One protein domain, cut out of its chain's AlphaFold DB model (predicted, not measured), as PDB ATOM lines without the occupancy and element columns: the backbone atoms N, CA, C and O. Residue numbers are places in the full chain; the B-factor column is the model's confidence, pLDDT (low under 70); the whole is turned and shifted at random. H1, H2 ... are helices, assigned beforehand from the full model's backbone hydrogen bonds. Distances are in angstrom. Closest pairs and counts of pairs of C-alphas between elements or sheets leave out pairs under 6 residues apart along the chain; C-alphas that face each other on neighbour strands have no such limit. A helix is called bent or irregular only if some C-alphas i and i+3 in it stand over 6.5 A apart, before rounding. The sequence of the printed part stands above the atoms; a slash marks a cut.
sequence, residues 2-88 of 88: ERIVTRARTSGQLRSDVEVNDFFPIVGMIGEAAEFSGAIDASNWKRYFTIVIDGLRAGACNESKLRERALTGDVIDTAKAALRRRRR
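AT A GLANCE: This is residues 2 to 88 of the 88 residues of an uncharacterized protein of Rhodococcus sp. PAMC28707 (UniProt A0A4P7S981). The helical hairpin of H2 and H3 makes a narrow V, and H4 runs loosely along the other side of H2, its end sticking free with residues 81 to 88. H1 stands crosswise near H2's first residue. The printed part has 87 residues, four named helices (H1 H2 H3 H4), no named strand, all helix; it is loose, radius of gyration of the C-alphas 14.9 A, spanning 40 by 34 by 24 A.

IN THESE COORDINATES: Find C-alpha 20 at (147.101, 139.747, 139.079); H2, residues 20 to 38, runs 27.3 A from there, neither bent nor irregular, but only just: C-alphas 22 and 25 are 6.1 A apart. H3 is residues 45 to 55, 15.7 A; H1 is residues 2 to 10, 12.0 A; H4, residues 73 to 86, runs 20.2 A to C-alpha 86 at (125.850, 126.167, 136.641).

HOW THE PARTS SIT: H2 touches H3 with residues 30 to 38 alone, closest C-alphas Ala 34 and Trp 45, 4.9 A, opposite ways at a shallow tilt of 31 degrees. H4 is close to H2 but not clearly touching, closest C-alphas Asn 21 and Gly 73, 7.1 A, the same way at a shallow tilt of 28 degrees. H1 is close to H2 but not clearly touching, closest C-alphas Glu 2 and Val 20, 5.8 A, about perpendicular at 77 degrees. H3 and H4 are apart. Every O i to N i+4 pair is within hydrogen-bond range in H1, H3 and H4, 13 of 15 in H2.

THE WHOLE: The C-alphas of Cys 61 and Arg 88, the two farthest apart, are 43.5 A apart. The printed part has no cut; residues 56 to 72 make the long link from H3 to H4. Residue 88 has pLDDT under 70.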
ATOM      1  N   GLU A   2     149.978 140.805 133.992       90.56
ATOM      2  CA  GLU A   2     151.045 140.749 135.001       90.56
ATOM      3  C   GLU A   2     152.013 141.940 134.995       90.56
ATOM      4  O   GLU A   2     152.111 142.645 135.992       90.56
ATOM      5  N   ARG A   3     152.616 142.283 133.846       95.31
ATOM      6  CA  ARG A   3     153.492 143.468 133.733       95.31
ATOM      7  C   ARG A   3     152.839 144.783 134.182       95.31
ATOM      8  O   ARG A   3     153.522 145.631 134.747       95.31
ATOM      9  N   ILE A   4     151.545 144.976 133.911       95.25
ATOM     10  CA  ILE A   4     150.822 146.210 134.260       95.25
ATOM     11  C   ILE A   4     150.608 146.271 135.771       95.25
ATOM     12  O   ILE A   4     150.903 147.294 136.385       95.25
ATOM     13  N   VAL A   5     150.143 145.166 136.358       95.00
ATOM     14  CA  VAL A   5     149.891 145.042 137.800       95.00
ATOM     15  C   VAL A   5     151.192 145.188 138.583       95.00
ATOM     16  O   VAL A   5     151.251 145.979 139.518       95.00
ATOM     17  N   THR A   6     152.263 144.514 138.152       94.81
ATOM     18  CA  THR A   6     153.590 144.647 138.762       94.81
ATOM     19  C   THR A   6     154.070 146.092 138.713       94.81
ATOM     20  O   THR A   6     154.415 146.644 139.749       94.81
ATOM     21  N   ARG A   7     154.001 146.759 137.552       96.50
ATOM     22  CA  ARG A   7     154.374 148.180 137.436       96.50
ATOM     23  C   ARG A   7     153.559 149.073 138.380       96.50
ATOM     24  O   ARG A   7     154.120 149.949 139.032       96.50
ATOM     25  N   ALA A   8     152.243 148.877 138.446       96.38
ATOM     26  CA  ALA A   8     151.362 149.685 139.289       96.38
ATOM     27  C   ALA A   8     151.658 149.495 140.789       96.38
ATOM     28  O   ALA A   8     151.699 150.476 141.528       96.38
ATOM     29  N   ARG A   9     151.958 148.264 141.223       94.62
ATOM     30  CA  ARG A   9     152.394 147.974 142.602       94.62
ATOM     31  C   ARG A   9     153.763 148.566 142.905       94.62
ATOM     32  O   ARG A   9     153.914 149.271 143.893       94.62
ATOM     33  N   THR A  10     154.749 148.337 142.037       95.06
ATOM     34  CA  THR A  10     156.118 148.846 142.227       95.06
ATOM     35  C   THR A  10     156.175 150.376 142.235       95.06
ATOM     36  O   THR A  10     157.011 150.947 142.922       95.06
ATOM     37  N   SER A  11     155.274 151.052 141.516       96.19
ATOM     38  CA  SER A  11     155.152 152.519 141.541       96.19
ATOM     39  C   SER A  11     154.357 153.073 142.731       96.19
ATOM     40  O   SER A  11     154.197 154.287 142.827       96.19
ATOM     41  N   GLY A  12     153.837 152.216 143.618       95.00
ATOM     42  CA  GLY A  12     153.029 152.634 144.766       95.00
ATOM     43  C   GLY A  12     151.642 153.165 144.397       95.00
ATOM     44  O   GLY A  12     151.014 153.820 145.217       95.00
ATOM     45  N   GLN A  13     151.157 152.917 143.176       95.25
ATOM     46  CA  GLN A  13     149.818 153.339 142.741       95.25
ATOM     47  C   GLN A  13     148.745 152.286 143.039       95.25
ATOM     48  O   GLN A  13     147.584 152.634 143.235       95.25
ATOM     49  N   LEU A  14     149.129 151.007 143.070       95.75
ATOM     50  CA  LEU A  14     148.266 149.885 143.438       95.75
ATOM     51  C   LEU A  14     148.630 149.402 144.838       95.75
ATOM     52  O   LEU A  14     149.819 149.268 145.145       95.75
ATOM     53  N   ARG A  15     147.621 149.098 145.656       95.19
ATOM     54  CA  ARG A  15     147.825 148.468 146.964       95.19
ATOM     55  C   ARG A  15     148.686 147.205 146.880       95.19
ATOM     56  O   ARG A  15     148.649 146.459 145.898       95.19
ATOM     57  N   SER A  16     149.500 146.977 147.908       93.06
ATOM     58  CA  SER A  16     150.583 145.985 147.867       93.06
ATOM     59  C   SER A  16     150.110 144.533 147.892       93.06
ATOM     60  O   SER A  16     150.835 143.666 147.395       93.06
ATOM     61  N   ASP A  17     148.932 144.290 148.468       93.81
ATOM     62  CA  ASP A  17     148.301 142.980 148.677       93.81
ATOM     63  C   ASP A  17     147.343 142.567 147.545       93.81
ATOM     64  O   ASP A  17     146.778 141.484 147.609       93.81
ATOM     65  N   VAL A  18     147.196 143.381 146.490       94.75
ATOM     66  CA  VAL A  18     146.501 142.973 145.258       94.75
ATOM     67  C   VAL A  18     147.424 142.150 144.369       94.75
ATOM     68  O   VAL A  18     148.569 142.529 144.099       94.75
ATOM     69  N   GLU A  19     146.894 141.058 143.835       94.62
ATOM     70  CA  GLU A  19     147.564 140.198 142.871       94.62
ATOM     71  C   GLU A  19     146.883 140.249 141.495       94.62
ATOM     72  O   GLU A  19     145.750 140.691 141.312       94.62
ATOM     73  N   VAL A  20     147.590 139.764 140.472       94.75
ATOM     74  CA  VAL A  20     147.101 139.747 139.079       94.75
ATOM     75  C   VAL A  20     145.773 139.002 138.950       94.75
ATOM     76  O   VAL A  20     144.921 139.378 138.145       94.75
ATOM     77  N   ASN A  21     145.607 137.953 139.747       95.25
ATOM     78  CA  ASN A  21     144.475 137.048 139.673       95.25
ATOM     79  C   ASN A  21     143.200 137.611 140.317       95.25
ATOM     80  O   ASN A  21     142.116 137.155 139.954       95.25
ATOM     81  N   ASP A  22     143.287 138.653 141.153       94.81
ATOM     82  CA  ASP A  22     142.112 139.353 141.702       94.81
ATOM     83  C   ASP A  22     141.296 140.056 140.614       94.81
ATOM     84  O   ASP A  22     140.074 140.197 140.712       94.81
ATOM     85  N   PHE A  23     141.946 140.446 139.514       93.94
ATOM     86  CA  PHE A  23     141.266 141.086 138.391       93.94
ATOM     87  C   PHE A  23     140.282 140.149 137.686       93.94
ATOM     88  O   PHE A  23     139.343 140.631 137.055       93.94
ATOM     89  N   PHE A  24     140.451 138.826 137.796       91.62
ATOM     90  CA  PHE A  24     139.537 137.874 137.170       91.62
ATOM     91  C   PHE A  24     138.108 137.950 137.754       91.62
ATOM     92  O   PHE A  24     137.182 138.250 136.993       91.62
ATOM     93  N   PRO A  25     137.887 137.745 139.070       91.94
ATOM     94  CA  PRO A  25     136.565 137.922 139.665       91.94
ATOM     95  C   PRO A  25     136.078 139.377 139.603       91.94
ATOM     96  O   PRO A  25     134.886 139.588 139.395       91.94
ATOM     97  N   ILE A  26     136.966 140.379 139.701       95.06
ATOM     98  CA  ILE A  26     136.586 141.799 139.571       95.06
ATOM     99  C   ILE A  26     135.951 142.093 138.210       95.06
ATOM    100  O   ILE A  26     134.863 142.664 138.156       95.06
ATOM    101  N   VAL A  27     136.587 141.679 137.110       93.69
ATOM    102  CA  VAL A  27     136.032 141.873 135.762       93.69
ATOM    103  C   VAL A  27     134.699 141.138 135.611       93.69
ATOM    104  O   VAL A  27     133.776 141.685 135.013       93.69
ATOM    105  N   GLY A  28     134.566 139.948 136.207       94.06
ATOM    106  CA  GLY A  28     133.294 139.223 136.266       94.06
ATOM    107  C   GLY A  28     132.185 140.025 136.956       94.06
ATOM    108  O   GLY A  28     131.125 140.215 136.368       94.06
ATOM    109  N   MET A  29     132.441 140.561 138.155       94.62
ATOM    110  CA  MET A  29     131.476 141.395 138.894       94.62
ATOM    111  C   MET A  29     131.047 142.640 138.104       94.62
ATOM    112  O   MET A  29     129.878 143.018 138.132       94.62
ATOM    113  N   ILE A  30     131.973 143.268 137.374       96.88
ATOM    114  CA  ILE A  30     131.664 144.423 136.520       96.88
ATOM    115  C   ILE A  30     130.838 144.018 135.295       96.88
ATOM    116  O   ILE A  30     129.950 144.770 134.901       96.88
ATOM    117  N   GLY A  31     131.087 142.836 134.725       95.88
ATOM    118  CA  GLY A  31     130.249 142.265 133.669       95.88
ATOM    119  C   GLY A  31     128.797 142.098 134.120       95.88
ATOM    120  O   GLY A  31     127.895 142.588 133.451       95.88
ATOM    121  N   GLU A  32     128.577 141.521 135.303       95.25
ATOM    122  CA  GLU A  32     127.233 141.392 135.893       95.25
ATOM    123  C   GLU A  32     126.587 142.762 136.150       95.25
ATOM    124  O   GLU A  32     125.402 142.957 135.891       95.25
ATOM    125  N   ALA A  33     127.361 143.749 136.613       95.75
ATOM    126  CA  ALA A  33     126.857 145.108 136.795       95.75
ATOM    127  C   ALA A  33     126.436 145.759 135.463       95.75
ATOM    128  O   ALA A  33     125.451 146.500 135.429       95.75
ATOM    129  N   ALA A  34     127.159 145.473 134.375       96.62
ATOM    130  CA  ALA A  34     126.812 145.922 133.030       96.62
ATOM    131  C   ALA A  34     125.552 145.232 132.492       96.62
ATOM    132  O   ALA A  34     124.713 145.909 131.905       96.62
ATOM    133  N   GLU A  35     125.381 143.930 132.730       95.88
ATOM    134  CA  GLU A  35     124.144 143.212 132.392       95.88
ATOM    135  C   GLU A  35     122.950 143.761 133.185       95.88
ATOM    136  O   GLU A  35     121.905 144.058 132.606       95.88
ATOM    137  N   PHE A  36     123.125 143.984 134.490       94.12
ATOM    138  CA  PHE A  36     122.089 144.508 135.380       94.12
ATOM    139  C   PHE A  36     121.597 145.902 134.970       94.12
ATOM    140  O   PHE A  36     120.391 146.143 134.924       94.12
ATOM    141  N   SER A  37     122.510 146.839 134.684       93.94
ATOM    142  CA  SER A  37     122.120 148.216 134.355       93.94
ATOM    143  C   SER A  37     121.890 148.459 132.865       93.94
ATOM    144  O   SER A  37     121.317 149.486 132.511       93.94
ATOM    145  N   GLY A  38     122.335 147.555 131.988       95.25
ATOM    146  CA  GLY A  38     122.481 147.813 130.554       95.25
ATOM    147  C   GLY A  38     121.184 148.127 129.812       95.25
ATOM    148  O   GLY A  38     121.210 148.899 128.857       95.25
ATOM    149  N   ALA A  39     120.050 147.592 130.272       94.69
ATOM    150  CA  ALA A  39     118.738 147.880 129.686       94.69
ATOM    151  C   ALA A  39     118.247 149.317 129.956       94.69
ATOM    152  O   ALA A  39     117.389 149.812 129.231       94.69
ATOM    153  N   ILE A  40     118.778 149.976 130.991       97.44
ATOM    154  CA  ILE A  40     118.396 151.334 131.406       97.44
ATOM    155  C   ILE A  40     119.486 152.339 131.027       97.44
ATOM    156  O   ILE A  40     119.200 153.386 130.457       97.44
ATOM    157  N   ASP A  41     120.740 152.009 131.337       97.06
ATOM    158  CA  ASP A  41     121.916 152.807 131.015       97.06
ATOM    159  C   ASP A  41     123.125 151.892 130.754       97.06
ATOM    160  O   ASP A  41     123.757 151.344 131.668       97.06
ATOM    161  N   ALA A  42     123.479 151.780 129.474       94.69
ATOM    162  CA  ALA A  42     124.609 150.997 128.985       94.69
ATOM    163  C   ALA A  42     125.985 151.514 129.451       94.69
ATOM    164  O   ALA A  42     126.981 150.804 129.322       94.69
ATOM    165  N   SER A  43     126.081 152.737 129.985       96.50
ATOM    166  CA  SER A  43     127.321 153.307 130.530       96.50
ATOM    167  C   SER A  43     127.406 153.258 132.055       96.50
ATOM    168  O   SER A  43     128.498 153.476 132.587       96.50
ATOM    169  N   ASN A  44     126.320 152.945 132.770       96.12
ATOM    170  CA  ASN A  44     126.295 153.007 134.235       96.12
ATOM    171  C   ASN A  44     127.284 152.033 134.909       96.12
ATOM    172  O   ASN A  44     127.789 152.321 135.993       96.12
ATOM    173  N   TRP A  45     127.678 150.939 134.248       96.06
ATOM    174  CA  TRP A  45     128.727 150.039 134.749       96.06
ATOM    175  C   TRP A  45     130.051 150.757 135.056       96.06
ATOM    176  O   TRP A  45     130.774 150.353 135.971       96.06
ATOM    177  N   LYS A  46     130.356 151.859 134.349       96.44
ATOM    178  CA  LYS A  46     131.559 152.673 134.580       96.44
ATOM    179  C   LYS A  46     131.593 153.226 136.000       96.44
ATOM    180  O   LYS A  46     132.666 153.294 136.585       96.44
ATOM    181  N   ARG A  47     130.433 153.555 136.578       96.88
ATOM    182  CA  ARG A  47     130.325 154.024 137.966       96.88
ATOM    183  C   ARG A  47     130.830 152.965 138.943       96.88
ATOM    184  O   ARG A  47     131.654 153.270 139.800       96.88
ATOM    185  N   TYR A  48     130.362 151.727 138.801       96.12
ATOM    186  CA  TYR A  48     130.800 150.621 139.655       96.12
ATOM    187  C   TYR A  48     132.270 150.285 139.425       96.12
ATOM    188  O   TYR A  48     133.002 150.040 140.381       96.12
ATOM    189  N   PHE A  49     132.728 150.357 138.174       96.31
ATOM    190  CA  PHE A  49     134.135 150.163 137.859       96.31
ATOM    191  C   PHE A  49     135.028 151.223 138.512       96.31
ATOM    192  O   PHE A  49     136.051 150.867 139.092       96.31
ATOM    193  N   THR A  50     134.627 152.498 138.504       96.88
ATOM    194  CA  THR A  50     135.343 153.571 139.210       96.88
ATOM    195  C   THR A  50     135.423 153.301 140.709       96.88
ATOM    196  O   THR A  50     136.517 153.369 141.255       96.88
ATOM    197  N   ILE A  51     134.315 152.921 141.357       94.88
ATOM    198  CA  ILE A  51     134.309 152.593 142.796       94.88
ATOM    199  C   ILE A  51     135.322 151.487 143.107       94.88
ATOM    200  O   ILE A  51     136.105 151.606 144.049       94.88
ATOM    201  N   VAL A  52     135.332 150.421 142.303       94.75
ATOM    202  CA  VAL A  52     136.263 149.307 142.501       94.75
ATOM    203  C   VAL A  52     137.708 149.755 142.283       94.75
ATOM    204  O   VAL A  52     138.539 149.516 143.153       94.75
ATOM    205  N   ILE A  53     138.018 150.431 141.170       94.00
ATOM    206  CA  ILE A  53     139.382 150.892 140.858       94.00
ATOM    207  C   ILE A  53     139.904 151.881 141.905       94.00
ATOM    208  O   ILE A  53     141.075 151.808 142.276       94.00
ATOM    209  N   ASP A  54     139.051 152.770 142.413       93.88
ATOM    210  CA  ASP A  54     139.407 153.698 143.484       93.88
ATOM    211  C   ASP A  54     139.797 152.945 144.766       93.88
ATOM    212  O   ASP A  54     140.775 153.314 145.415       93.88
ATOM    213  N   GLY A  55     139.108 151.841 145.082       92.62
ATOM    214  CA  GLY A  55     139.426 150.964 146.216       92.62
ATOM    215  C   GLY A  55     140.706 150.130 146.061       92.62
ATOM    216  O   GLY A  55     141.188 149.565 147.045       92.62
ATOM    217  N   LEU A  56     141.276 150.051 144.853       94.00
ATOM    218  CA  LEU A  56     142.552 149.368 144.600       94.00
ATOM    219  C   LEU A  56     143.768 150.299 144.726       94.00
ATOM    220  O   LEU A  56     144.906 149.820 144.688       94.00
ATOM    221  N   ARG A  57     143.568 151.618 144.842       94.00
ATOM    222  CA  ARG A  57     144.684 152.560 144.991       94.00
ATOM    223  C   ARG A  57     145.380 152.365 146.333       94.00
ATOM    224  O   ARG A  57     144.726 152.169 147.352       94.00
ATOM    225  N   ALA A  58     146.706 152.455 146.331       93.12
ATOM    226  CA  ALA A  58     147.469 152.450 147.573       93.12
ATOM    227  C   ALA A  58     147.212 153.729 148.388       93.12
ATOM    228  O   ALA A  58     146.959 154.798 147.824       93.12
ATOM    229  N   GLY A  59     147.352 153.637 149.714       84.75
ATOM    230  CA  GLY A  59     147.405 154.815 150.588       84.75
ATOM    231  C   GLY A  59     146.042 155.374 151.001       84.75
ATOM    232  O   GLY A  59     145.962 156.515 151.453       84.75
ATOM    233  N   ALA A  60     144.968 154.589 150.883       80.38
ATOM    234  CA  ALA A  60     143.701 154.945 151.511       80.38
ATOM    235  C   ALA A  60     143.877 155.002 153.041       80.38
ATOM    236  O   ALA A  60     144.442 154.083 153.633       80.38
ATOM    237  N   CYS A  61     143.360 156.051 153.699       70.56
ATOM    238  CA  CYS A  61     143.538 156.269 155.145       70.56
ATOM    239  C   CYS A  61     143.076 155.098 156.035       70.56
ATOM    240  O   CYS A  61     143.483 155.042 157.188       70.56
ATOM    241  N   ASN A  62     142.256 154.177 155.516       76.94
ATOM    242  CA  ASN A  62     141.747 152.997 156.222       76.94
ATOM    243  C   ASN A  62     141.707 151.771 155.297       76.94
ATOM    244  O   ASN A  62     140.663 151.144 155.108       76.94
ATOM    245  N   GLU A  63     142.829 151.451 154.659       81.62
ATOM    246  CA  GLU A  63     142.915 150.277 153.796       81.62
ATOM    247  C   GLU A  63     142.801 148.969 154.609       81.62
ATOM    248  O   GLU A  63     143.731 148.544 155.298       81.62
ATOM    249  N   SER A  64     141.638 148.315 154.541       86.31
ATOM    250  CA  SER A  64     141.434 146.983 155.124       86.31
ATOM    251  C   SER A  64     142.335 145.957 154.444       86.31
ATOM    252  O   SER A  64     142.321 145.859 153.218       86.31
ATOM    253  N   LYS A  65     143.061 145.148 155.223       86.81
ATOM    254  CA  LYS A  65     143.910 144.067 154.693       86.81
ATOM    255  C   LYS A  65     143.076 143.008 153.969       86.81
ATOM    256  O   LYS A  65     142.103 142.506 154.543       86.81
ATOM    257  N   LEU A  66     143.500 142.612 152.767       89.88
ATOM    258  CA  LEU A  66     142.985 141.405 152.121       89.88
ATOM    259  C   LEU A  66     143.534 140.192 152.885       89.88
ATOM    260  O   LEU A  66     144.736 139.946 152.902       89.88
ATOM    261  N   ARG A  67     142.661 139.498 153.626       86.62
ATOM    262  CA  ARG A  67     143.070 138.388 154.507       86.62
ATOM    263  C   ARG A  67     143.417 137.127 153.728       86.62
ATOM    264  O   ARG A  67     144.344 136.420 154.105       86.62
ATOM    265  N   GLU A  68     142.660 136.866 152.672       89.94
ATOM    266  CA  GLU A  68     142.863 135.718 151.800       89.94
ATOM    267  C   GLU A  68     143.720 136.121 150.605       89.94
ATOM    268  O   GLU A  68     143.582 137.225 150.074       89.94
ATOM    269  N   ARG A  69     144.590 135.206 150.174       90.31
ATOM    270  CA  ARG A  69     145.364 135.358 148.938       90.31
ATOM    271  C   ARG A  69     144.456 135.341 147.713       90.31
ATOM    272  O   ARG A  69     143.395 134.707 147.725       90.31
ATOM    273  N   ALA A  70     144.941 135.907 146.613       93.06
ATOM    274  CA  ALA A  70     144.291 135.696 145.333       93.06
ATOM    275  C   ALA A  70     144.316 134.210 144.945       93.06
ATOM    276  O   ALA A  70     145.238 133.445 145.278       93.06
ATOM    277  N   LEU A  71     143.287 133.805 144.200       93.56
ATOM    278  CA  LEU A  71     143.225 132.473 143.612       93.56
ATOM    279  C   LEU A  71     144.434 132.252 142.699       93.56
ATOM    280  O   LEU A  71     144.886 133.160 142.002       93.56
ATOM    281  N   THR A  72     144.950 131.030 142.664       93.75
ATOM    282  CA  THR A  72     145.929 130.637 141.650       93.75
ATOM    283  C   THR A  72     145.264 130.485 140.280       93.75
ATOM    284  O   THR A  72     144.038 130.394 140.169       93.75
ATOM    285  N   GLY A  73     146.072 130.454 139.217       89.94
ATOM    286  CA  GLY A  73     145.562 130.314 137.849       89.94
ATOM    287  C   GLY A  73     144.789 129.009 137.625       89.94
ATOM    288  O   GLY A  73     143.699 129.026 137.058       89.94
ATOM    289  N   ASP A  74     145.291 127.896 138.156       93.38
ATOM    290  CA  ASP A  74     144.650 126.577 138.104       93.38
ATOM    291  C   ASP A  74     143.310 126.542 138.863       93.38
ATOM    292  O   ASP A  74     142.318 125.986 138.374       93.38
ATOM    293  N   VAL A  75     143.234 127.206 140.021       93.12
ATOM    294  CA  VAL A  75     141.981 127.337 140.778       93.12
ATOM    295  C   VAL A  75     140.984 128.225 140.032       93.12
ATOM    296  O   VAL A  75     139.796 127.904 139.988       93.12
ATOM    297  N   ILE A  76     141.446 129.296 139.376       93.31
ATOM    298  CA  ILE A  76     140.608 130.129 138.503       93.31
ATOM    299  C   ILE A  76     140.019 129.308 137.358       93.31
ATOM    300  O   ILE A  76     138.825 129.422 137.072       93.31
ATOM    301  N   ASP A  77     140.816 128.473 136.697       92.25
ATOM    302  CA  ASP A  77     140.328 127.662 135.581       92.25
ATOM    303  C   ASP A  77     139.307 126.616 136.039       92.25
ATOM    304  O   ASP A  77     138.261 126.435 135.403       92.25
ATOM    305  N   THR A  78     139.532 126.027 137.213       93.69
ATOM    306  CA  THR A  78     138.563 125.140 137.869       93.69
ATOM    307  C   THR A  78     137.262 125.878 138.202       93.69
ATOM    308  O   THR A  78     136.164 125.390 137.905       93.69
ATOM    309  N   ALA A  79     137.363 127.093 138.747       91.56
ATOM    310  CA  ALA A  79     136.213 127.931 139.074       91.56
ATOM    311  C   ALA A  79     135.412 128.327 137.821       91.56
ATOM    312  O   ALA A  79     134.182 128.233 137.818       91.56
ATOM    313  N   LYS A  80     136.084 128.688 136.715       89.06
ATOM    314  CA  LYS A  80     135.436 128.961 135.417       89.06
ATOM    315  C   LYS A  80     134.642 127.757 134.920       89.06
ATOM    316  O   LYS A  80     133.506 127.914 134.466       89.06
ATOM    317  N   ALA A  81     135.228 126.561 134.984       91.12
ATOM    318  CA  ALA A  81     134.562 125.334 134.556       91.12
ATOM    319  C   ALA A  81     133.317 125.041 135.408       91.12
ATOM    320  O   ALA A  81     132.265 124.688 134.872       91.12
ATOM    321  N   ALA A  82     133.401 125.244 136.726       92.06
ATOM    322  CA  ALA A  82     132.257 125.121 137.626       92.06
ATOM    323  C   ALA A  82     131.147 126.138 137.304       92.06
ATOM    324  O   ALA A  82     129.986 125.746 137.169       92.06
ATOM    325  N   LEU A  83     131.493 127.412 137.093       87.38
ATOM    326  CA  LEU A  83     130.526 128.466 136.768       87.38
ATOM    327  C   LEU A  83     129.781 128.185 135.456       87.38
ATOM    328  O   LEU A  83     128.561 128.320 135.395       87.38
ATOM    329  N   ARG A  84     130.501 127.742 134.417       87.19
ATOM    330  CA  ARG A  84     129.905 127.376 133.120       87.19
ATOM    331  C   ARG A  84     128.903 126.232 133.238       87.19
ATOM    332  O   ARG A  84     127.905 126.254 132.533       87.19
ATOM    333  N   ARG A  85     129.156 125.253 134.113       89.69
ATOM    334  CA  ARG A  85     128.217 124.146 134.364       89.69
ATOM    335  C   ARG A  85     126.940 124.609 135.056       89.69
ATOM    336  O   ARG A  85     125.892 124.078 134.747       89.69
ATOM    337  N   ARG A  86     127.021 125.604 135.946       86.81
ATOM    338  CA  ARG A  86     125.850 126.167 136.641       86.81
ATOM    339  C   ARG A  86     124.946 127.004 135.727       86.81
ATOM    340  O   ARG A  86     123.761 127.123 136.003       86.81
ATOM    341  N   ARG A  87     125.520 127.645 134.704       79.69
ATOM    342  CA  ARG A  87     124.791 128.503 133.749       79.69
ATOM    343  C   ARG A  87     124.174 127.734 132.570       79.69
ATOM    344  O   ARG A  87     123.527 128.363 131.739       79.69
ATOM    345  N   ARG A  88     124.437 126.431 132.463       62.91
ATOM    346  CA  ARG A  88     123.813 125.522 131.492       62.91
ATOM    347  C   ARG A  88     122.623 124.838 132.139       62.91
ATOM    348  O   ARG A  88     121.662 124.581 131.392       62.91
TER     349      ARG A  88